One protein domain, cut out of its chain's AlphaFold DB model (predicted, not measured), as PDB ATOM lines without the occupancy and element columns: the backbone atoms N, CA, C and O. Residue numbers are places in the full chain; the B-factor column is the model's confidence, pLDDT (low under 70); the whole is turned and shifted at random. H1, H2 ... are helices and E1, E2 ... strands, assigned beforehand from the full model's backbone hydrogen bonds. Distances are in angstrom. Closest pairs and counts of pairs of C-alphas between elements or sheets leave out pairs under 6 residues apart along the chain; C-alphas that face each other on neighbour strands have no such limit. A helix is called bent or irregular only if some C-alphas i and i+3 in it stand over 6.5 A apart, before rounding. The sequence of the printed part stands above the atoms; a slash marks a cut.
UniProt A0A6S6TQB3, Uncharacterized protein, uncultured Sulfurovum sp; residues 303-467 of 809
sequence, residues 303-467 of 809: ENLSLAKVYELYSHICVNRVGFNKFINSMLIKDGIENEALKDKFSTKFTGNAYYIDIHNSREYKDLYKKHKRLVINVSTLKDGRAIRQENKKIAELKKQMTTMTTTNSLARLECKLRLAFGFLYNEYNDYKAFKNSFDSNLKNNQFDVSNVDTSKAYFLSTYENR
ATOM      1  N   GLU A 303     -41.829 -45.623  27.329       67.56
ATOM      2  CA  GLU A 303     -40.741 -45.911  26.380       67.56
ATOM      3  C   GLU A 303     -39.969 -44.653  25.956       67.56
ATOM      4  O   GLU A 303     -40.542 -43.576  25.832       67.56
ATOM      5  N   ASN A 304     -38.666 -44.786  25.685       77.12
ATOM      6  CA  ASN A 304     -37.851 -43.714  25.103       77.12
ATOM      7  C   ASN A 304     -37.871 -43.808  23.572       77.12
ATOM      8  O   ASN A 304     -37.253 -44.704  22.993       77.12
ATOM      9  N   LEU A 305     -38.545 -42.864  22.923       77.50
ATOM     10  CA  LEU A 305     -38.732 -42.797  21.476       77.50
ATOM     11  C   LEU A 305     -37.893 -41.669  20.865       77.50
ATOM     12  O   LEU A 305     -37.558 -40.697  21.538       77.50
ATOM     13  N   SER A 306     -37.565 -41.781  19.576       81.12
ATOM     14  CA  SER A 306     -36.947 -40.682  18.817       81.12
ATOM     15  C   SER A 306     -37.936 -39.523  18.691       81.12
ATOM     16  O   SER A 306     -39.067 -39.722  18.241       81.12
ATOM     17  N   LEU A 307     -37.508 -38.313  19.063       80.00
ATOM     18  CA  LEU A 307     -38.333 -37.110  18.971       80.00
ATOM     19  C   LEU A 307     -38.746 -36.833  17.524       80.00
ATOM     20  O   LEU A 307     -39.913 -36.537  17.281       80.00
ATOM     21  N   ALA A 308     -37.830 -37.009  16.570       75.69
ATOM     22  CA  ALA A 308     -38.113 -36.861  15.145       75.69
ATOM     23  C   ALA A 308     -39.261 -37.780  14.686       75.69
ATOM     24  O   ALA A 308     -40.198 -37.309  14.042       75.69
ATOM     25  N   LYS A 309     -39.249 -39.060  15.091       74.88
ATOM     26  CA  LYS A 309     -40.316 -40.028  14.757       74.88
ATOM     27  C   LYS A 309     -41.657 -39.671  15.400       74.88
ATOM     28  O   LYS A 309     -42.709 -39.756  14.773       74.88
ATOM     29  N   VAL A 310     -41.634 -39.252  16.663       77.25
ATOM     30  CA  VAL A 310     -42.847 -38.858  17.396       77.25
ATOM     31  C   VAL A 310     -43.448 -37.575  16.820       77.25
ATOM     32  O   VAL A 310     -44.667 -37.450  16.692       77.25
ATOM     33  N   TYR A 311     -42.604 -36.612  16.461       81.75
ATOM     34  CA  TYR A 311     -43.037 -35.353  15.870       81.75
ATOM     35  C   TYR A 311     -43.562 -35.524  14.444       81.75
ATOM     36  O   TYR A 311     -44.526 -34.862  14.061       81.75
ATOM     37  N   GLU A 312     -42.965 -36.427  13.671       73.12
ATOM     38  CA  GLU A 312     -43.492 -36.865  12.379       73.12
ATOM     39  C   GLU A 312     -44.915 -37.400  12.521       73.12
ATOM     40  O   GLU A 312     -45.827 -36.889  11.870       73.12
ATOM     41  N   LEU A 313     -45.134 -38.331  13.451       72.25
ATOM     42  CA  LEU A 313     -46.463 -38.871  13.732       72.25
ATOM     43  C   LEU A 313     -47.457 -37.771  14.126       72.25
ATOM     44  O   LEU A 313     -48.569 -37.693  13.604       72.25
ATOM     45  N   TYR A 314     -47.048 -36.872  15.019       79.00
ATOM     46  CA  TYR A 314     -47.872 -35.728  15.395       79.00
ATOM     47  C   TYR A 314     -48.197 -34.821  14.198       79.00
ATOM     48  O   TYR A 314     -49.324 -34.336  14.059       79.00
ATOM     49  N   SER A 315     -47.223 -34.603  13.313       75.38
ATOM     50  CA  SER A 315     -47.381 -33.792  12.109       75.38
ATOM     51  C   SER A 315     -48.374 -34.421  11.135       75.38
ATOM     52  O   SER A 315     -49.236 -33.693  10.645       75.38
ATOM     53  N   HIS A 316     -48.330 -35.744  10.932       69.94
ATOM     54  CA  HIS A 316     -49.336 -36.479  10.156       69.94
ATOM     55  C   HIS A 316     -50.753 -36.243  10.697       69.94
ATOM     56  O   HIS A 316     -51.644 -35.830   9.957       69.94
ATOM     57  N   ILE A 317     -50.958 -36.398  12.012       71.00
ATOM     58  CA  ILE A 317     -52.274 -36.178  12.640       71.00
ATOM     59  C   ILE A 317     -52.752 -34.738  12.406       71.00
ATOM     60  O   ILE A 317     -53.918 -34.505  12.098       71.00
ATOM     61  N   CYS A 318     -51.857 -33.756  12.516       72.50
ATOM     62  CA  CYS A 318     -52.195 -32.347  12.317       72.50
ATOM     63  C   CYS A 318     -52.513 -31.983  10.860       72.50
ATOM     64  O   CYS A 318     -53.296 -31.054  10.634       72.50
ATOM     65  N   VAL A 319     -51.888 -32.658   9.892       61.66
ATOM     66  CA  VAL A 319     -52.193 -32.509   8.460       61.66
ATOM     67  C   VAL A 319     -53.597 -33.047   8.175       61.66
ATOM     68  O   VAL A 319     -54.384 -32.354   7.529       61.66
ATOM     69  N   ASN A 320     -53.939 -34.196   8.761       60.94
ATOM     70  CA  ASN A 320     -55.202 -34.897   8.519       60.94
ATOM     71  C   ASN A 320     -56.381 -34.327   9.330       60.94
ATOM     72  O   ASN A 320     -57.524 -34.356   8.884       60.94
ATOM     73  N   ARG A 321     -56.118 -33.747  10.509       67.56
ATOM     74  CA  ARG A 321     -57.107 -33.082  11.376       67.56
ATOM     75  C   ARG A 321     -56.674 -31.652  11.667       67.56
ATOM     76  O   ARG A 321     -56.051 -31.342  12.681       67.56
ATOM     77  N   VAL A 322     -57.062 -30.735  10.782       58.16
ATOM     78  CA  VAL A 322     -56.636 -29.320  10.787       58.16
ATOM     79  C   VAL A 322     -56.963 -28.575  12.095       58.16
ATOM     80  O   VAL A 322     -56.283 -27.591  12.429       58.16
ATOM     81  N   GLY A 323     -57.966 -29.052  12.843       63.94
ATOM     82  CA  GLY A 323     -58.353 -28.562  14.169       63.94
ATOM     83  C   GLY A 323     -57.511 -29.099  15.331       63.94
ATOM     84  O   GLY A 323     -57.397 -28.414  16.344       63.94
ATOM     85  N   PHE A 324     -56.848 -30.250  15.180       77.25
ATOM     86  CA  PHE A 324     -56.163 -30.947  16.273       77.25
ATOM     87  C   PHE A 324     -55.012 -30.131  16.872       77.25
ATOM     88  O   PHE A 324     -54.964 -29.912  18.077       77.25
ATOM     89  N   ASN A 325     -54.130 -29.566  16.039       80.75
ATOM     90  CA  ASN A 325     -53.059 -28.690  16.531       80.75
ATOM     91  C   ASN A 325     -53.615 -27.475  17.294       80.75
ATOM     92  O   ASN A 325     -53.054 -27.068  18.305       80.75
ATOM     93  N   LYS A 326     -54.714 -26.880  16.806       73.19
ATOM     94  CA  LYS A 326     -55.332 -25.715  17.456       73.19
ATOM     95  C   LYS A 326     -55.946 -26.111  18.800       73.19
ATOM     96  O   LYS A 326     -55.769 -25.383  19.769       73.19
ATOM     97  N   PHE A 327     -56.596 -27.268  18.848       80.38
ATOM     98  CA  PHE A 327     -57.157 -27.856  20.055       80.38
ATOM     99  C   PHE A 327     -56.074 -28.126  21.112       80.38
ATOM    100  O   PHE A 327     -56.159 -27.590  22.213       80.38
ATOM    101  N   ILE A 328     -54.987 -28.818  20.763       85.56
ATOM    102  CA  ILE A 328     -53.871 -29.046  21.698       85.56
ATOM    103  C   ILE A 328     -53.233 -27.724  22.151       85.56
ATOM    104  O   ILE A 328     -52.964 -27.543  23.335       85.56
ATOM    105  N   ASN A 329     -53.041 -26.757  21.246       82.00
ATOM    106  CA  ASN A 329     -52.516 -25.443  21.638       82.00
ATOM    107  C   ASN A 329     -53.467 -24.686  22.579       82.00
ATOM    108  O   ASN A 329     -52.982 -23.896  23.377       82.00
ATOM    109  N   SER A 330     -54.783 -24.917  22.519       78.69
ATOM    110  CA  SER A 330     -55.740 -24.266  23.429       78.69
ATOM    111  C   SER A 330     -55.632 -24.750  24.878       78.69
ATOM    112  O   SER A 330     -55.959 -24.002  25.790       78.69
ATOM    113  N   MET A 331     -55.089 -25.951  25.111       83.06
ATOM    114  CA  MET A 331     -54.748 -26.411  26.467       83.06
ATOM    115  C   MET A 331     -53.553 -25.631  27.034       83.06
ATOM    116  O   MET A 331     -53.475 -25.371  28.236       83.06
ATOM    117  N   LEU A 332     -52.627 -25.241  26.153       77.38
ATOM    118  CA  LEU A 332     -51.389 -24.540  26.494       77.38
ATOM    119  C   LEU A 332     -51.535 -23.015  26.528       77.38
ATOM    120  O   LEU A 332     -50.760 -22.353  27.213       77.38
ATOM    121  N   ILE A 333     -52.494 -22.462  25.782       73.62
ATOM    122  CA  ILE A 333     -52.678 -21.025  25.572       73.62
ATOM    123  C   ILE A 333     -54.148 -20.664  25.803       73.62
ATOM    124  O   ILE A 333     -55.027 -21.133  25.079       73.62
ATOM    125  N   LYS A 334     -54.398 -19.764  26.756       66.88
ATOM    126  CA  LYS A 334     -55.706 -19.189  27.080       66.88
ATOM    127  C   LYS A 334     -55.699 -17.690  26.764       66.88
ATOM    128  O   LYS A 334     -54.832 -16.962  27.232       66.88
ATOM    129  N   ASP A 335     -56.632 -17.236  25.926       60.50
ATOM    130  CA  ASP A 335     -56.771 -15.824  25.517       60.50
ATOM    131  C   ASP A 335     -55.495 -15.200  24.913       60.50
ATOM    132  O   ASP A 335     -55.195 -14.023  25.088       60.50
ATOM    133  N   GLY A 336     -54.721 -16.010  24.180       55.22
ATOM    134  CA  GLY A 336     -53.457 -15.582  23.568       55.22
ATOM    135  C   GLY A 336     -52.273 -15.509  24.539       55.22
ATOM    136  O   GLY A 336     -51.175 -15.162  24.111       55.22
ATOM    137  N   ILE A 337     -52.480 -15.872  25.808       62.69
ATOM    138  CA  ILE A 337     -51.466 -15.924  26.865       62.69
ATOM    139  C   ILE A 337     -51.265 -17.386  27.291       62.69
ATOM    140  O   ILE A 337     -52.165 -18.214  27.186       62.69
ATOM    141  N   GLU A 338     -50.062 -17.743  27.727       70.50
ATOM    142  CA  GLU A 338     -49.734 -19.101  28.174       70.50
ATOM    143  C   GLU A 338     -50.534 -19.483  29.442       70.50
ATOM    144  O   GLU A 338     -50.805 -18.655  30.313       70.50
ATOM    145  N   ASN A 339     -50.941 -20.750  29.554       78.50
ATOM    146  CA  ASN A 339     -51.711 -21.262  30.689       78.50
ATOM    147  C   ASN A 339     -50.802 -21.480  31.916       78.50
ATOM    148  O   ASN A 339     -50.310 -22.586  32.150       78.50
ATOM    149  N   GLU A 340     -50.574 -20.419  32.698       76.75
ATOM    150  CA  GLU A 340     -49.665 -20.429  33.861       76.75
ATOM    151  C   GLU A 340     -50.031 -21.499  34.909       76.75
ATOM    152  O   GLU A 340     -49.156 -22.193  35.420       76.75
ATOM    153  N   ALA A 341     -51.324 -21.743  35.152       78.56
ATOM    154  CA  ALA A 341     -51.768 -22.765  36.105       78.56
ATOM    155  C   ALA A 341     -51.381 -24.195  35.679       78.56
ATOM    156  O   ALA A 341     -51.051 -25.040  36.516       78.56
ATOM    157  N   LEU A 342     -51.426 -24.486  34.375       78.31
ATOM    158  CA  LEU A 342     -50.984 -25.770  33.827       78.31
ATOM    159  C   LEU A 342     -49.454 -25.899  33.888       78.31
ATOM    160  O   LEU A 342     -48.925 -26.942  34.277       78.31
ATOM    161  N   LYS A 343     -48.752 -24.811  33.566       75.19
ATOM    162  CA  LYS A 343     -47.291 -24.694  33.610       75.19
ATOM    163  C   LYS A 343     -46.716 -24.926  35.009       75.19
ATOM    164  O   LYS A 343     -45.794 -25.737  35.151       75.19
ATOM    165  N   ASP A 344     -47.292 -24.313  36.040       74.38
ATOM    166  CA  ASP A 344     -46.880 -24.512  37.434       74.38
ATOM    167  C   ASP A 344     -47.008 -25.983  37.854       74.38
ATOM    168  O   ASP A 344     -46.092 -26.560  38.452       74.38
ATOM    169  N   LYS A 345     -48.105 -26.645  37.460       73.62
ATOM    170  CA  LYS A 345     -48.338 -28.066  37.760       73.62
ATOM    171  C   LYS A 345     -47.358 -29.013  37.054       73.62
ATOM    172  O   LYS A 345     -47.065 -30.075  37.604       73.62
ATOM    173  N   PHE A 346     -46.857 -28.670  35.866       73.44
ATOM    174  CA  PHE A 346     -45.833 -29.467  35.176       73.44
ATOM    175  C   PHE A 346     -44.426 -29.248  35.741       73.44
ATOM    176  O   PHE A 346     -43.672 -30.213  35.885       73.44
ATOM    177  N   SER A 347     -44.093 -28.008  36.115       64.31
ATOM    178  CA  SER A 347     -42.757 -27.621  36.598       64.31
ATOM    179  C   SER A 347     -42.328 -28.318  37.897       64.31
ATOM    180  O   SER A 347     -41.151 -28.614  38.086       64.31
ATOM    181  N   THR A 348     -43.281 -28.626  38.778       57.22
ATOM    182  CA  THR A 348     -43.032 -29.101  40.145       57.22
ATOM    183  C   THR A 348     -42.722 -30.597  40.260       57.22
ATOM    184  O   THR A 348     -42.230 -31.012  41.306       57.22
ATOM    185  N   LYS A 349     -43.008 -31.431  39.243       51.97
ATOM    186  CA  LYS A 349     -43.087 -32.894  39.456       51.97
ATOM    187  C   LYS A 349     -42.309 -33.795  38.479       51.97
ATOM    188  O   LYS A 349     -42.078 -34.945  38.838       51.97
ATOM    189  N   PHE A 350     -41.871 -33.335  37.295       54.12
ATOM    190  CA  PHE A 350     -41.386 -34.276  36.253       54.12
ATOM    191  C   PHE A 350     -40.078 -33.938  35.530       54.12
ATOM    192  O   PHE A 350     -39.505 -34.830  34.909       54.12
ATOM    193  N   THR A 351     -39.579 -32.704  35.602       50.53
ATOM    194  CA  THR A 351     -38.454 -32.261  34.751       50.53
ATOM    195  C   THR A 351     -37.246 -31.727  35.517       50.53
ATOM    196  O   THR A 351     -36.220 -31.469  34.894       50.53
ATOM    197  N   GLY A 352     -37.337 -31.507  36.837       46.91
ATOM    198  CA  GLY A 352     -36.281 -30.831  37.619       46.91
ATOM    199  C   GLY A 352     -35.959 -29.398  37.149       46.91
ATOM    200  O   GLY A 352     -35.106 -28.740  37.730       46.91
ATOM    201  N   ASN A 353     -36.657 -28.924  36.113       46.91
ATOM    202  CA  ASN A 353     -36.527 -27.664  35.396       46.91
ATOM    203  C   ASN A 353     -37.928 -27.232  34.936       46.91
ATOM    204  O   ASN A 353     -38.782 -28.081  34.682       46.91
ATOM    205  N   ALA A 354     -38.184 -25.930  34.818       50.03
ATOM    206  CA  ALA A 354     -39.490 -25.417  34.397       50.03
ATOM    207  C   ALA A 354     -39.922 -25.980  33.023       50.03
ATOM    208  O   ALA A 354     -39.096 -26.097  32.122       50.03
ATOM    209  N   TYR A 355     -41.224 -26.282  32.884       53.34
ATOM    210  CA  TYR A 355     -41.965 -26.681  31.666       53.34
ATOM    211  C   TYR A 355     -41.423 -26.060  30.363       53.34
ATOM    212  O   TYR A 355     -41.290 -26.735  29.346       53.34
ATOM    213  N   TYR A 356     -41.066 -24.784  30.440       56.50
ATOM    214  CA  TYR A 356     -39.998 -24.113  29.707       56.50
ATOM    215  C   TYR A 356     -39.730 -22.809  30.477       56.50
ATOM    216  O   TYR A 356     -40.577 -22.348  31.253       56.50
ATOM    217  N   ILE A 357     -38.573 -22.185  30.291       55.31
ATOM    218  CA  ILE A 357     -38.310 -20.851  30.835       55.31
ATOM    219  C   ILE A 357     -38.706 -19.867  29.743       55.31
ATOM    220  O   ILE A 357     -38.166 -19.940  28.642       55.31
ATOM    221  N   ASP A 358     -39.641 -18.942  29.982       60.31
ATOM    222  CA  ASP A 358     -39.756 -17.815  29.051       60.31
ATOM    223  C   ASP A 358     -38.369 -17.169  28.982       60.31
ATOM    224  O   ASP A 358     -37.828 -16.712  29.992       60.31
ATOM    225  N   ILE A 359     -37.744 -17.211  27.806       61.62
ATOM    226  CA  ILE A 359     -36.358 -16.783  27.646       61.62
ATOM    227  C   ILE A 359     -36.228 -15.291  27.989       61.62
ATOM    228  O   ILE A 359     -35.185 -14.848  28.471       61.62
ATOM    229  N   HIS A 360     -37.328 -14.537  27.857       58.47
ATOM    230  CA  HIS A 360     -37.452 -13.148  28.279       58.47
ATOM    231  C   HIS A 360     -37.603 -12.970  29.796       58.47
ATOM    232  O   HIS A 360     -37.532 -11.840  30.273       58.47
ATOM    233  N   ASN A 361     -37.725 -14.047  30.569       62.78
ATOM    234  CA  ASN A 361     -37.733 -14.075  32.033       62.78
ATOM    235  C   ASN A 361     -36.496 -14.765  32.635       62.78
ATOM    236  O   ASN A 361     -36.211 -14.565  33.817       62.78
ATOM    237  N   SER A 362     -35.699 -15.485  31.837       70.62
ATOM    238  CA  SER A 362     -34.421 -16.062  32.277       70.62
ATOM    239  C   SER A 362     -33.410 -14.971  32.659       70.62
ATOM    240  O   SER A 362     -32.983 -14.175  31.818       70.62
ATOM    241  N   ARG A 363     -32.999 -14.931  33.938       76.88
ATOM    242  CA  ARG A 363     -31.930 -14.030  34.415       76.88
ATOM    243  C   ARG A 363     -30.602 -14.344  33.730       76.88
ATOM    244  O   ARG A 363     -29.959 -13.437  33.214       76.88
ATOM    245  N   GLU A 364     -30.265 -15.625  33.641       79.56
ATOM    246  CA  GLU A 364     -29.041 -16.110  33.002       79.56
ATOM    247  C   GLU A 364     -28.969 -15.713  31.521       79.56
ATOM    248  O   GLU A 364     -27.979 -15.123  31.086       79.56
ATOM    249  N   TYR A 365     -30.046 -15.916  30.752       79.69
ATOM    250  CA  TYR A 365     -30.085 -15.491  29.350       79.69
ATOM    251  C   TYR A 365     -29.979 -13.968  29.211       79.69
ATOM    252  O   TYR A 365     -29.253 -13.476  28.348       79.69
ATOM    253  N   LYS A 366     -30.668 -13.198  30.069       81.25
ATOM    254  CA  LYS A 366     -30.561 -11.729  30.085       81.25
ATOM    255  C   LYS A 366     -29.137 -11.266  30.362       81.25
ATOM    256  O   LYS A 366     -28.692 -10.298  29.747       81.25
ATOM    257  N   ASP A 367     -28.431 -11.931  31.267       84.75
ATOM    258  CA  ASP A 367     -27.058 -11.582  31.617       84.75
ATOM    259  C   ASP A 367     -26.084 -11.947  30.492       84.75
ATOM    260  O   ASP A 367     -25.256 -11.111  30.114       84.75
ATOM    261  N   LEU A 368     -26.253 -13.112  29.856       83.75
ATOM    262  CA  LEU A 368     -25.522 -13.483  28.638       83.75
ATOM    263  C   LEU A 368     -25.781 -12.498  27.495       83.75
ATOM    264  O   LEU A 368     -24.837 -12.018  26.872       83.75
ATOM    265  N   TYR A 369     -27.037 -12.119  27.267       79.75
ATOM    266  CA  TYR A 369     -27.426 -11.145  26.252       79.75
ATOM    267  C   TYR A 369     -26.828  -9.757  26.523       79.75
ATOM    268  O   TYR A 369     -26.279  -9.127  25.618       79.75
ATOM    269  N   LYS A 370     -26.866  -9.277  27.777       84.25
ATOM    270  CA  LYS A 370     -26.215  -8.017  28.180       84.25
ATOM    271  C   LYS A 370     -24.704  -8.079  27.963       84.25
ATOM    272  O   LYS A 370     -24.129  -7.108  27.473       84.25
ATOM    273  N   LYS A 371     -24.060  -9.200  28.306       82.38
ATOM    274  CA  LYS A 371     -22.618  -9.417  28.118       82.38
ATOM    275  C   LYS A 371     -22.250  -9.452  26.634       82.38
ATOM    276  O   LYS A 371     -21.338  -8.740  26.228       82.38
ATOM    277  N   HIS A 372     -23.013 -10.183  25.824       82.31
ATOM    278  CA  HIS A 372     -22.881 -10.221  24.369       82.31
ATOM    279  C   HIS A 372     -23.006  -8.813  23.776       82.31
ATOM    280  O   HIS A 372     -22.128  -8.362  23.047       82.31
ATOM    281  N   LYS A 373     -24.043  -8.065  24.166       77.12
ATOM    282  CA  LYS A 373     -24.264  -6.687  23.720       77.12
ATOM    283  C   LYS A 373     -23.117  -5.744  24.106       77.12
ATOM    284  O   LYS A 373     -22.688  -4.960  23.268       77.12
ATOM    285  N   ARG A 374     -22.596  -5.825  25.338       77.69
ATOM    286  CA  ARG A 374     -21.427  -5.033  25.773       77.69
ATOM    287  C   ARG A 374     -20.182  -5.352  24.944       77.69
ATOM    288  O   ARG A 374     -19.489  -4.433  24.534       77.69
ATOM    289  N   LEU A 375     -19.916  -6.627  24.667       73.38
ATOM    290  CA  LEU A 375     -18.752  -7.030  23.873       73.38
ATOM    291  C   LEU A 375     -18.867  -6.596  22.410       73.38
ATOM    292  O   LEU A 375     -17.891  -6.104  21.857       73.38
ATOM    293  N   VAL A 376     -20.058  -6.680  21.806       68.38
ATOM    294  CA  VAL A 376     -20.313  -6.148  20.454       68.38
ATOM    295  C   VAL A 376     -20.019  -4.644  20.387       68.38
ATOM    296  O   VAL A 376     -19.374  -4.190  19.444       68.38
ATOM    297  N   ILE A 377     -20.427  -3.879  21.408       69.56
ATOM    298  CA  ILE A 377     -20.115  -2.445  21.514       69.56
ATOM    299  C   ILE A 377     -18.601  -2.231  21.654       69.56
ATOM    300  O   ILE A 377     -18.029  -1.432  20.919       69.56
ATOM    301  N   ASN A 378     -17.924  -2.980  22.526       67.75
ATOM    302  CA  ASN A 378     -16.480  -2.833  22.724       67.75
ATOM    303  C   ASN A 378     -15.686  -3.139  21.441       67.75
ATOM    304  O   ASN A 378     -14.776  -2.387  21.101       67.75
ATOM    305  N   VAL A 379     -16.068  -4.170  20.675       62.59
ATOM    306  CA  VAL A 379     -15.435  -4.500  19.382       62.59
ATOM    307  C   VAL A 379     -15.524  -3.354  18.383       62.59
ATOM    308  O   VAL A 379     -14.557  -3.107  17.668       62.59
ATOM    309  N   SER A 380     -16.638  -2.617  18.370       51.88
ATOM    310  CA  SER A 380     -16.831  -1.482  17.457       51.88
ATOM    311  C   SER A 380     -15.877  -0.304  17.708       51.88
ATOM    312  O   SER A 380     -15.724   0.553  16.843       51.88
ATOM    313  N   THR A 381     -15.203  -0.281  18.864       58.72
ATOM    314  CA  THR A 381     -14.255   0.776  19.257       58.72
ATOM    315  C   THR A 381     -12.782   0.384  19.089       58.72
ATOM    316  O   THR A 381     -11.898   1.233  19.205       58.72
ATOM    317  N   LEU A 382     -12.496  -0.889  18.796       55.56
ATOM    318  CA  LEU A 382     -11.134  -1.402  18.645       55.56
ATOM    319  C   LEU A 382     -10.601  -1.147  17.228       55.56
ATOM    320  O   LEU A 382     -11.303  -1.347  16.243       55.56
ATOM    321  N   LYS A 383      -9.328  -0.745  17.128       47.28
ATOM    322  CA  LYS A 383      -8.627  -0.523  15.845       47.28
ATOM    323  C   LYS A 383      -7.626  -1.632  15.488       47.28
ATOM    324  O   LYS A 383      -7.191  -1.708  14.346       47.28
ATOM    325  N   ASP A 384      -7.275  -2.501  16.442       57.19
ATOM    326  CA  ASP A 384      -6.345  -3.620  16.240       57.19
ATOM    327  C   ASP A 384      -7.070  -4.901  15.791       57.19
ATOM    328  O   ASP A 384      -7.947  -5.428  16.483       57.19
ATOM    329  N   GLY A 385      -6.652  -5.452  14.649       40.62
ATOM    330  CA  GLY A 385      -7.214  -6.669  14.064       40.62
ATOM    331  C   GLY A 385      -7.057  -7.923  14.934       40.62
ATOM    332  O   GLY A 385      -7.915  -8.809  14.875       40.62
ATOM    333  N   ARG A 386      -6.011  -8.019  15.772       48.47
ATOM    334  CA  ARG A 386      -5.847  -9.164  16.693       48.47
ATOM    335  C   ARG A 386      -6.826  -9.087  17.860       48.47
ATOM    336  O   ARG A 386      -7.488 -10.090  18.142       48.47
ATOM    337  N   ALA A 387      -6.975  -7.913  18.471       53.78
ATOM    338  CA  ALA A 387      -7.978  -7.664  19.503       53.78
ATOM    339  C   ALA A 387      -9.411  -7.897  18.984       53.78
ATOM    340  O   ALA A 387     -10.184  -8.618  19.615       53.78
ATOM    341  N   ILE A 388      -9.739  -7.413  17.776       52.34
ATOM    342  CA  ILE A 388     -11.039  -7.664  17.122       52.34
ATOM    343  C   ILE A 388     -11.291  -9.169  16.952       52.34
ATOM    344  O   ILE A 388     -12.384  -9.660  17.236       52.34
ATOM    345  N   ARG A 389     -10.284  -9.939  16.511       49.41
ATOM    346  CA  ARG A 389     -10.422 -11.392  16.318       49.41
ATOM    347  C   ARG A 389     -10.653 -12.139  17.635       49.41
ATOM    348  O   ARG A 389     -11.439 -13.086  17.652       49.41
ATOM    349  N   GLN A 390      -9.984 -11.743  18.718       65.31
ATOM    350  CA  GLN A 390     -10.173 -12.350  20.042       65.31
ATOM    351  C   GLN A 390     -11.564 -12.060  20.610       65.31
ATOM    352  O   GLN A 390     -12.230 -12.969  21.106       65.31
ATOM    353  N   GLU A 391     -12.037 -10.826  20.483       65.31
ATOM    354  CA  GLU A 391     -13.363 -10.444  20.959       65.31
ATOM    355  C   GLU A 391     -14.489 -11.054  20.103       65.31
ATOM    356  O   GLU A 391     -15.472 -11.554  20.647       65.31
ATOM    357  N   ASN A 392     -14.312 -11.165  18.779       61.38
ATOM    358  CA  ASN A 392     -15.255 -11.881  17.910       61.38
ATOM    359  C   ASN A 392     -15.380 -13.373  18.261       61.38
ATOM    360  O   ASN A 392     -16.473 -13.931  18.158       61.38
ATOM    361  N   LYS A 393     -14.301 -14.025  18.727       69.50
ATOM    362  CA  LYS A 393     -14.390 -15.397  19.261       69.50
ATOM    363  C   LYS A 393     -15.275 -15.456  20.508       69.50
ATOM    364  O   LYS A 393     -16.137 -16.322  20.589       69.50
ATOM    365  N   LYS A 394     -15.123 -14.510  21.443       76.44
ATOM    366  CA  LYS A 394     -15.965 -14.433  22.654       76.44
ATOM    367  C   LYS A 394     -17.435 -14.159  22.317       76.44
ATOM    368  O   LYS A 394     -18.319 -14.742  22.935       76.44
ATOM    369  N   ILE A 395     -17.699 -13.305  21.325       72.88
ATOM    370  CA  ILE A 395     -19.054 -13.037  20.813       72.88
ATOM    371  C   ILE A 395     -19.674 -14.321  20.248       72.88
ATOM    372  O   ILE A 395     -20.809 -14.651  20.593       72.88
ATOM    373  N   ALA A 396     -18.929 -15.071  19.430       67.62
ATOM    374  CA  ALA A 396     -19.393 -16.344  18.879       67.62
ATOM    375  C   ALA A 396     -19.690 -17.382  19.978       67.62
ATOM    376  O   ALA A 396     -20.713 -18.063  19.906       67.62
ATOM    377  N   GLU A 397     -18.853 -17.455  21.017       80.81
ATOM    378  CA  GLU A 397     -19.047 -18.335  22.180       80.81
ATOM    379  C   GLU A 397     -20.348 -18.001  22.931       80.81
ATOM    380  O   GLU A 397     -21.172 -18.879  23.185       80.81
ATOM    381  N   LEU A 398     -20.581 -16.716  23.227       78.19
ATOM    382  CA  LEU A 398     -21.806 -16.259  23.894       78.19
ATOM    383  C   LEU A 398     -23.046 -16.500  23.037       78.19
ATOM    384  O   LEU A 398     -24.082 -16.915  23.552       78.19
ATOM    385  N   LYS A 399     -22.942 -16.279  21.723       75.31
ATOM    386  CA  LYS A 399     -24.027 -16.575  20.789       75.31
ATOM    387  C   LYS A 399     -24.350 -18.067  20.791       75.31
ATOM    388  O   LYS A 399     -25.521 -18.420  20.850       75.31
ATOM    389  N   LYS A 400     -23.335 -18.937  20.787       77.38
ATOM    390  CA  LYS A 400     -23.515 -20.391  20.883       77.38
ATOM    391  C   LYS A 400     -24.249 -20.771  22.172       77.38
ATOM    392  O   LYS A 400     -25.235 -21.491  22.096       77.38
ATOM    393  N   GLN A 401     -23.835 -20.224  23.318       81.44
ATOM    394  CA  GLN A 401     -24.507 -20.445  24.607       81.44
ATOM    395  C   GLN A 401     -25.976 -20.001  24.572       81.44
ATOM    396  O   GLN A 401     -26.863 -20.760  24.956       81.44
ATOM    397  N   MET A 402     -26.249 -18.804  24.046       76.69
ATOM    398  CA  MET A 402     -27.613 -18.294  23.892       76.69
ATOM    399  C   MET A 402     -28.464 -19.174  22.969       76.69
ATOM    400  O   MET A 402     -29.605 -19.474  23.318       76.69
ATOM    401  N   THR A 403     -27.919 -19.608  21.826       75.25
ATOM    402  CA  THR A 403     -28.606 -20.514  20.897       75.25
ATOM    403  C   THR A 403     -28.935 -21.836  21.583       75.25
ATOM    404  O   THR A 403     -30.080 -22.271  21.524       75.25
ATOM    405  N   THR A 404     -27.977 -22.434  22.298       80.12
ATOM    406  CA  THR A 404     -28.202 -23.663  23.069       80.12
ATOM    407  C   THR A 404     -29.351 -23.493  24.061       80.12
ATOM    408  O   THR A 404     -30.255 -24.324  24.077       80.12
ATOM    409  N   MET A 405     -29.395 -22.391  24.818       73.88
ATOM    410  CA  MET A 405     -30.509 -22.121  25.738       73.88
ATOM    411  C   MET A 405     -31.856 -22.010  25.009       73.88
ATOM    412  O   MET A 405     -32.838 -22.606  25.444       73.88
ATOM    413  N   THR A 406     -31.924 -21.274  23.892       73.06
ATOM    414  CA  THR A 406     -33.173 -21.121  23.124       73.06
ATOM    415  C   THR A 406     -33.641 -22.420  22.472       73.06
ATOM    416  O   THR A 406     -34.846 -22.677  22.432       73.06
ATOM    417  N   THR A 407     -32.713 -23.255  21.999       73.00
ATOM    418  CA  THR A 407     -33.016 -24.560  21.404       73.00
ATOM    419  C   THR A 407     -33.544 -25.512  22.466       73.00
ATOM    420  O   THR A 407     -34.643 -26.035  22.304       73.00
ATOM    421  N   THR A 408     -32.848 -25.649  23.598       75.88
ATOM    422  CA  THR A 408     -33.302 -26.472  24.732       75.88
ATOM    423  C   THR A 408     -34.696 -26.060  25.203       75.88
ATOM    424  O   THR A 408     -35.557 -26.904  25.440       75.88
ATOM    425  N   ASN A 409     -34.960 -24.755  25.264       73.88
ATOM    426  CA  ASN A 409     -36.263 -24.227  25.651       73.88
ATOM    427  C   ASN A 409     -37.380 -24.559  24.644       73.88
ATOM    428  O   ASN A 409     -38.505 -24.882  25.023       73.88
ATOM    429  N   SER A 410     -37.069 -24.487  23.348       73.94
ATOM    430  CA  SER A 410     -38.008 -24.821  22.270       73.94
ATOM    431  C   SER A 410     -38.308 -26.322  22.226       73.94
ATOM    432  O   SER A 410     -39.460 -26.707  22.029       73.94
ATOM    433  N   LEU A 411     -37.301 -27.162  22.484       76.50
ATOM    434  CA  LEU A 411     -37.449 -28.613  22.593       76.50
ATOM    435  C   LEU A 411     -38.326 -29.004  23.790       76.50
ATOM    436  O   LEU A 411     -39.237 -29.807  23.622       76.50
ATOM    437  N   ALA A 412     -38.137 -28.381  24.957       75.94
ATOM    438  CA  ALA A 412     -38.979 -28.626  26.134       75.94
ATOM    439  C   ALA A 412     -40.461 -28.273  25.879       75.94
ATOM    440  O   ALA A 412     -41.367 -29.048  26.204       75.94
ATOM    441  N   ARG A 413     -40.715 -27.136  25.210       77.06
ATOM    442  CA  ARG A 413     -42.063 -26.744  24.754       77.06
ATOM    443  C   ARG A 413     -42.677 -27.791  23.832       77.06
ATOM    444  O   ARG A 413     -43.842 -28.161  23.999       77.06
ATOM    445  N   LEU A 414     -41.900 -28.248  22.852       82.31
ATOM    446  CA  LEU A 414     -42.345 -29.245  21.891       82.31
ATOM    447  C   LEU A 414     -42.654 -30.579  22.574       82.31
ATOM    448  O   LEU A 414     -43.713 -31.154  22.336       82.31
ATOM    449  N   GLU A 415     -41.776 -31.040  23.461       80.88
ATOM    450  CA  GLU A 415     -41.958 -32.270  24.224       80.88
ATOM    451  C   GLU A 415     -43.279 -32.259  24.996       80.88
ATOM    452  O   GLU A 415     -44.065 -33.203  24.893       80.88
ATOM    453  N   CYS A 416     -43.575 -31.184  25.727       81.25
ATOM    454  CA  CYS A 416     -44.816 -31.144  26.489       81.25
ATOM    455  C   CYS A 416     -46.057 -31.117  25.596       81.25
ATOM    456  O   CYS A 416     -47.042 -31.805  25.870       81.25
ATOM    457  N   LYS A 417     -45.991 -30.384  24.486       87.56
ATOM    458  CA  LYS A 417     -47.061 -30.378  23.494       87.56
ATOM    459  C   LYS A 417     -47.335 -31.775  22.934       87.56
ATOM    460  O   LYS A 417     -48.497 -32.162  22.816       87.56
ATOM    461  N   LEU A 418     -46.289 -32.535  22.618       87.00
ATOM    462  CA  LEU A 418     -46.419 -33.910  22.134       87.00
ATOM    463  C   LEU A 418     -47.021 -34.820  23.210       87.00
ATOM    464  O   LEU A 418     -47.954 -35.565  22.925       87.00
ATOM    465  N   ARG A 419     -46.563 -34.709  24.461       84.00
ATOM    466  CA  ARG A 419     -47.120 -35.463  25.596       84.00
ATOM    467  C   ARG A 419     -48.606 -35.191  25.805       84.00
ATOM    468  O   ARG A 419     -49.380 -36.127  25.960       84.00
ATOM    469  N   LEU A 420     -49.026 -33.930  25.751       85.94
ATOM    470  CA  LEU A 420     -50.444 -33.570  25.825       85.94
ATOM    471  C   LEU A 420     -51.248 -34.162  24.671       85.94
ATOM    472  O   LEU A 420     -52.311 -34.733  24.898       85.94
ATOM    473  N   ALA A 421     -50.731 -34.062  23.446       87.38
ATOM    474  CA  ALA A 421     -51.405 -34.579  22.263       87.38
ATOM    475  C   ALA A 421     -51.633 -36.092  22.336       87.38
ATOM    476  O   ALA A 421     -52.759 -36.559  22.172       87.38
ATOM    477  N   PHE A 422     -50.579 -36.861  22.608       83.50
ATOM    478  CA  PHE A 422     -50.676 -38.318  22.678       83.50
ATOM    479  C   PHE A 422     -51.413 -38.793  23.932       83.50
ATOM    480  O   PHE A 422     -52.134 -39.786  23.878       83.50
ATOM    481  N   GLY A 423     -51.302 -38.056  25.033       82.56
ATOM    482  CA  GLY A 423     -52.084 -38.286  26.236       82.56
ATOM    483  C   GLY A 423     -53.585 -38.124  26.017       82.56
ATOM    484  O   GLY A 423     -54.365 -38.987  26.411       82.56
ATOM    485  N   PHE A 424     -53.993 -37.055  25.334       84.56
ATOM    486  CA  PHE A 424     -55.386 -36.834  24.952       84.56
ATOM    487  C   PHE A 424     -55.907 -37.978  24.079       84.56
ATOM    488  O   PHE A 424     -56.931 -38.574  24.394       84.56
ATOM    489  N   LEU A 425     -55.171 -38.332  23.019       79.56
ATOM    490  CA  LEU A 425     -55.567 -39.414  22.111       79.56
ATOM    491  C   LEU A 425     -55.749 -40.740  22.850       79.56
ATOM    492  O   LEU A 425     -56.705 -41.469  22.591       79.56
ATOM    493  N   TYR A 426     -54.847 -41.027  23.786       76.62
ATOM    494  CA  TYR A 426     -54.908 -42.233  24.593       76.62
ATOM    495  C   TYR A 426     -56.153 -42.279  25.485       76.62
ATOM    496  O   TYR A 426     -56.836 -43.299  25.503       76.62
ATOM    497  N   ASN A 427     -56.447 -41.197  26.214       78.81
ATOM    498  CA  ASN A 427     -57.529 -41.202  27.202       78.81
ATOM    499  C   ASN A 427     -58.921 -41.031  26.584       78.81
ATOM    500  O   ASN A 427     -59.864 -41.639  27.072       78.81
ATOM    501  N   GLU A 428     -59.058 -40.221  25.532       80.94
ATOM    502  CA  GLU A 428     -60.376 -39.871  24.983       80.94
ATOM    503  C   GLU A 428     -60.881 -40.862  23.941       80.94
ATOM    504  O   GLU A 428     -62.078 -41.120  23.850       80.94
ATOM    505  N   TYR A 429     -59.980 -41.424  23.137       73.25
ATOM    506  CA  TYR A 429     -60.391 -42.198  21.970       73.25
ATOM    507  C   TYR A 429     -60.008 -43.664  22.033       73.25
ATOM    508  O   TYR A 429     -60.544 -44.441  21.253       73.25
ATOM    509  N   ASN A 430     -59.141 -44.075  22.963       61.97
ATOM    510  CA  ASN A 430     -58.540 -45.414  23.050       61.97
ATOM    511  C   ASN A 430     -57.717 -45.845  21.809       61.97
ATOM    512  O   ASN A 430     -56.704 -46.533  21.972       61.97
ATOM    513  N   ASP A 431     -58.130 -45.472  20.591       61.62
ATOM    514  CA  ASP A 431     -57.474 -45.684  19.302       61.62
ATOM    515  C   ASP A 431     -57.800 -44.575  18.274       61.62
ATOM    516  O   ASP A 431     -58.626 -43.685  18.488       61.62
ATOM    517  N   TYR A 432     -57.120 -44.616  17.125       56.72
ATOM    518  CA  TYR A 432     -57.294 -43.620  16.070       56.72
ATOM    519  C   TYR A 432     -58.611 -43.757  15.295       56.72
ATOM    520  O   TYR A 432     -59.076 -42.764  14.749       56.72
ATOM    521  N   LYS A 433     -59.244 -44.934  15.231       57.25
ATOM    522  CA  LYS A 433     -60.502 -45.113  14.484       57.25
ATOM    523  C   LYS A 433     -61.638 -44.370  15.179       57.25
ATOM    524  O   LYS A 433     -62.384 -43.639  14.528       57.25
ATOM    525  N   ALA A 434     -61.718 -44.490  16.501       68.00
ATOM    526  CA  ALA A 434     -62.647 -43.715  17.309       68.00
ATOM    527  C   ALA A 434     -62.385 -42.205  17.174       68.00
ATOM    528  O   ALA A 434     -63.325 -41.433  16.965       68.00
ATOM    529  N   PHE A 435     -61.109 -41.794  17.203       70.19
ATOM    530  CA  PHE A 435     -60.706 -40.404  16.961       70.19
ATOM    531  C   PHE A 435     -61.117 -39.927  15.565       70.19
ATOM    532  O   PHE A 435     -61.718 -38.867  15.422       70.19
ATOM    533  N   LYS A 436     -60.864 -40.722  14.524       59.62
ATOM    534  CA  LYS A 436     -61.205 -40.400  13.139       59.62
ATOM    535  C   LYS A 436     -62.708 -40.176  12.986       59.62
ATOM    536  O   LYS A 436     -63.083 -39.197  12.351       59.62
ATOM    537  N   ASN A 437     -63.527 -41.055  13.548       66.06
ATOM    538  CA  ASN A 437     -64.970 -41.035  13.327       66.06
ATOM    539  C   ASN A 437     -65.689 -39.972  14.163       66.06
ATOM    540  O   ASN A 437     -66.742 -39.500  13.755       66.06
ATOM    541  N   SER A 438     -65.125 -39.584  15.309       73.38
ATOM    542  CA  SER A 438     -65.876 -38.797  16.297       73.38
ATOM    543  C   SER A 438     -65.251 -37.436  16.601       73.38
ATOM    544  O   SER A 438     -65.971 -36.533  17.014       73.38
ATOM    545  N   PHE A 439     -63.945 -37.229  16.369       77.69
ATOM    546  CA  PHE A 439     -63.256 -36.008  16.814       77.69
ATOM    547  C   PHE A 439     -63.854 -34.723  16.245       77.69
ATOM    548  O   PHE A 439     -64.071 -33.778  16.998       77.69
ATOM    549  N   ASP A 440     -64.134 -34.674  14.939       64.62
ATOM    550  CA  ASP A 440     -64.645 -33.453  14.308       64.62
ATOM    551  C   ASP A 440     -66.061 -33.105  14.817       64.62
ATOM    552  O   ASP A 440     -66.352 -31.932  15.061       64.62
ATOM    553  N   SER A 441     -66.905 -34.116  15.062       71.06
ATOM    554  CA  SER A 441     -68.238 -33.954  15.667       71.06
ATOM    555  C   SER A 441     -68.143 -33.504  17.130       71.06
ATOM    556  O   SER A 441     -68.727 -32.495  17.527       71.06
ATOM    557  N   ASN A 442     -67.306 -34.174  17.924       75.75
ATOM    558  CA  ASN A 442     -67.089 -33.855  19.335       75.75
ATOM    559  C   ASN A 442     -66.515 -32.440  19.520       75.75
ATOM    560  O   ASN A 442     -66.908 -31.719  20.439       75.75
ATOM    561  N   LEU A 443     -65.619 -32.016  18.619       71.31
ATOM    562  CA  LEU A 443     -65.044 -30.672  18.607       71.31
ATOM    563  C   LEU A 443     -66.100 -29.606  18.301       71.31
ATOM    564  O   LEU A 443     -66.109 -28.566  18.955       71.31
ATOM    565  N   LYS A 444     -66.993 -29.853  17.334       68.19
ATOM    566  CA  LYS A 444     -68.111 -28.948  17.017       68.19
ATOM    567  C   LYS A 444     -69.095 -28.814  18.173       68.19
ATOM    568  O   LYS A 444     -69.537 -27.710  18.477       68.19
ATOM    569  N   ASN A 445     -69.379 -29.927  18.839       76.19
ATOM    570  CA  ASN A 445     -70.305 -29.993  19.963       76.19
ATOM    571  C   ASN A 445     -69.685 -29.519  21.288       76.19
ATOM    572  O   ASN A 445     -70.325 -29.635  22.329       76.19
ATOM    573  N   ASN A 446     -68.451 -28.993  21.267       69.50
ATOM    574  CA  ASN A 446     -67.697 -28.555  22.445       69.50
ATOM    575  C   ASN A 446     -67.668 -29.603  23.573       69.50
ATOM    576  O   ASN A 446     -67.705 -29.253  24.750       69.50
ATOM    577  N   GLN A 447     -67.597 -30.891  23.226       74.81
ATOM    578  CA  GLN A 447     -67.634 -31.976  24.214       74.81
ATOM    579  C   GLN A 447     -66.369 -32.059  25.077       74.81
ATOM    580  O   GLN A 447     -66.370 -32.727  26.107       74.81
ATOM    581  N   PHE A 448     -65.289 -31.387  24.678       74.50
ATOM    582  CA  PHE A 448     -64.061 -31.344  25.464       74.50
ATOM    583  C   PHE A 448     -64.070 -30.150  26.413       74.50
ATOM    584  O   PHE A 448     -64.154 -28.998  25.977       74.50
ATOM    585  N   ASP A 449     -63.851 -30.413  27.698       66.94
ATOM    586  CA  ASP A 449     -63.594 -29.359  28.672       66.94
ATOM    587  C   ASP A 449     -62.129 -28.892  28.599       66.94
ATOM    588  O   ASP A 449     -61.270 -29.245  29.408       66.94
ATOM    589  N   VAL A 450     -61.835 -28.072  27.590       61.81
ATOM    590  CA  VAL A 450     -60.526 -27.416  27.399       61.81
ATOM    591  C   VAL A 450     -60.179 -26.413  28.504       61.81
ATOM    592  O   VAL A 450     -59.037 -25.961  28.577       61.81
ATOM    593  N   SER A 451     -61.129 -26.059  29.377       58.94
ATOM    594  CA  SER A 451     -60.904 -25.105  30.466       58.94
ATOM    595  C   SER A 451     -60.334 -25.754  31.731       58.94
ATOM    596  O   SER A 451     -59.806 -25.053  32.602       58.94
ATOM    597  N   ASN A 452     -60.380 -27.087  31.814       75.00
ATOM    598  CA  ASN A 452     -59.967 -27.818  32.997       75.00
ATOM    599  C   ASN A 452     -58.473 -28.181  32.964       75.00
ATOM    600  O   ASN A 452     -58.005 -29.087  32.264       75.00
ATOM    601  N   VAL A 453     -57.713 -27.458  33.786       79.31
ATOM    602  CA  VAL A 453     -56.273 -27.654  33.991       79.31
ATOM    603  C   VAL A 453     -55.955 -29.073  34.485       79.31
ATOM    604  O   VAL A 453     -54.912 -29.621  34.129       79.31
ATOM    605  N   ASP A 454     -56.826 -29.686  35.290       81.94
ATOM    606  CA  ASP A 454     -56.607 -31.038  35.809       81.94
ATOM    607  C   ASP A 454     -56.797 -32.110  34.737       81.94
ATOM    608  O   ASP A 454     -56.009 -33.054  34.691       81.94
ATOM    609  N   THR A 455     -57.735 -31.919  33.812       83.62
ATOM    610  CA  THR A 455     -57.918 -32.801  32.649       83.62
ATOM    611  C   THR A 455     -56.705 -32.752  31.718       83.62
ATOM    612  O   THR A 455     -56.122 -33.784  31.391       83.62
ATOM    613  N   SER A 456     -56.238 -31.546  31.371       84.94
ATOM    614  CA  SER A 456     -55.016 -31.374  30.567       84.94
ATOM    615  C   SER A 456     -53.801 -32.013  31.246       84.94
ATOM    616  O   SER A 456     -52.978 -32.675  30.611       84.94
ATOM    617  N   LYS A 457     -53.705 -31.876  32.572       82.94
ATOM    618  CA  LYS A 457     -52.673 -32.546  33.358       82.94
ATOM    619  C   LYS A 457     -52.812 -34.066  33.306       82.94
ATOM    620  O   LYS A 457     -51.799 -34.737  33.138       82.94
ATOM    621  N   ALA A 458     -54.017 -34.612  33.440       81.81
ATOM    622  CA  ALA A 458     -54.257 -36.052  33.373       81.81
ATOM    623  C   ALA A 458     -53.804 -36.633  32.026       81.81
ATOM    624  O   ALA A 458     -53.102 -37.643  32.002       81.81
ATOM    625  N   TYR A 459     -54.096 -35.941  30.921       85.31
ATOM    626  CA  TYR A 459     -53.595 -36.311  29.600       85.31
ATOM    627  C   TYR A 459     -52.069 -36.313  29.550       85.31
ATOM    628  O   TYR A 459     -51.459 -37.303  29.166       85.31
ATOM    629  N   PHE A 460     -51.423 -35.240  30.001       83.19
ATOM    630  CA  PHE A 460     -49.963 -35.201  30.048       83.19
ATOM    631  C   PHE A 460     -49.382 -36.369  30.869       83.19
ATOM    632  O   PHE A 460     -48.437 -37.030  30.431       83.19
ATOM    633  N   LEU A 461     -49.976 -36.668  32.028       79.00
ATOM    634  CA  LEU A 461     -49.536 -37.729  32.939       79.00
ATOM    635  C   LEU A 461     -49.707 -39.139  32.378       79.00
ATOM    636  O   LEU A 461     -48.849 -39.987  32.628       79.00
ATOM    637  N   SER A 462     -50.748 -39.399  31.586       78.75
ATOM    638  CA  SER A 462     -50.968 -40.730  31.010       78.75
ATOM    639  C   SER A 462     -49.840 -41.163  30.065       78.75
ATOM    640  O   SER A 462     -49.712 -42.344  29.756       78.75
ATOM    641  N   THR A 463     -48.981 -40.230  29.640       77.62
ATOM    642  CA  THR A 463     -47.782 -40.526  28.842       77.62
ATOM    643  C   THR A 463     -46.539 -40.893  29.667       77.62
ATOM    644  O   THR A 463     -45.528 -41.268  29.077       77.62
ATOM    645  N   TYR A 464     -46.576 -40.817  31.005       70.38
ATOM    646  CA  TYR A 464     -45.449 -41.173  31.887       70.38
ATOM    647  C   TYR A 464     -45.579 -42.551  32.548       70.38
ATOM    648  O   TYR A 464     -44.559 -43.151  32.894       70.38
ATOM    649  N   GLU A 465     -46.797 -43.055  32.754       59.81
ATOM    650  CA  GLU A 465     -47.017 -44.305  33.487       59.81
ATOM    651  C   GLU A 465     -46.602 -45.539  32.665       59.81
ATOM    652  O   GLU A 465     -46.980 -45.689  31.504       59.81
ATOM    653  N   ASN A 466     -45.841 -46.451  33.287       52.22
ATOM    654  CA  ASN A 466     -45.408 -47.730  32.711       52.22
ATOM    655  C   ASN A 466     -46.615 -48.673  32.495       52.22
ATOM    656  O   ASN A 466     -46.868 -49.563  33.311       52.22
ATOM    657  N   ARG A 467     -47.372 -48.505  31.404       53.50
ATOM    658  CA  ARG A 467     -48.431 -49.447  30.993       53.50
ATOM    659  C   ARG A 467     -47.998 -50.247  29.748       53.50
ATOM    660  O   ARG A 467     -47.422 -49.701  28.820       53.50
TER     661      ARG A 467
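This is residues 303 to 467 of the 809 residues of an uncharacterized protein of uncultured Sulfurovum sp (UniProt A0A6S6TQB3). One very long helix, H5, runs the length of the model as a shaft; H4 folds back beside its first part as a helical hairpin, and at its other end a small head of short helices gathers, with H1, H2 and H7 packed on H5, H3 on H7, and H6 making a corner at the end of H5. The 165 printed residues have, in chain order, strand E1 and then seven named helices, H1 to H7; the class is mostly helix. The whole is loose, with a radius of gyration of the C-alphas of 21.2 A, and a rod spanning 70 by 32 by 29 A.

Find C-alpha 303 at (-40.741, -45.911, 26.380), where E1, residues 303 to 306, begins; it pairs with no named strand. H1 follows at residues 307 to 320, 20.0 A long, then H2 at 324 to 332 and H3 at 340 to 347. H4, residues 363 to 381, is 27.6 A long. Start H5, residues 385 to 429, at C-alpha 385 (-7.214, -6.669, 14.064) and travel 64.4 A to its last C-alpha. H6, residues 432 to 444, is 18.3 A long and irregular: C-alphas 437 and 440 are 7.7 A apart. H7, residues 453 to 462, ends at C-alpha 462 (-50.968, -40.730, 31.010).

Begin at H5, the hub, which touches five helices. H4 touches residues 388 to 405 of H5 at a shallow tilt of 29 degrees, opposite ways, closest at the C-alphas of Val 379 and Ile 388, 5.9 A. Farther along, H1 touches it at a steep tilt of 57 degrees, closest at C-alphas 314 and 418, 7.1 A. H2 is about perpendicular to H5, at 74 degrees, and touches it closest at C-alphas 328 and 421, 6.1 A. H7 touches residues 416 to 427 of H5 about perpendicular, at 87 degrees, closest at C-alphas 423 and 459, 4.2 A. H6 only just touches H5, only at the corner, with 3 pairs of C-alphas within 8 A, closest at 429 and 435, 5.3 A. H3 touches H7 at a shallow tilt of 28 degrees, closest at C-alphas 342 and 453, 5.6 A; H3 and H5 are apart. In H1, H3, H5 and H7 every O i to N i+4 pair is within hydrogen-bond range; H2 has 4 of 5, H4 14 of 15 and H6 7 of 9.

The two farthest C-alphas, those of Asp 384 and Asn 437, are 69.6 A apart. The printed part has no cut. The link from H3 to H4, residues 348 to 362, is long. Mean pLDDT of the printed part is 71.2; look for values under 70 at, among others, residues 347 to 361 and 376 to 393.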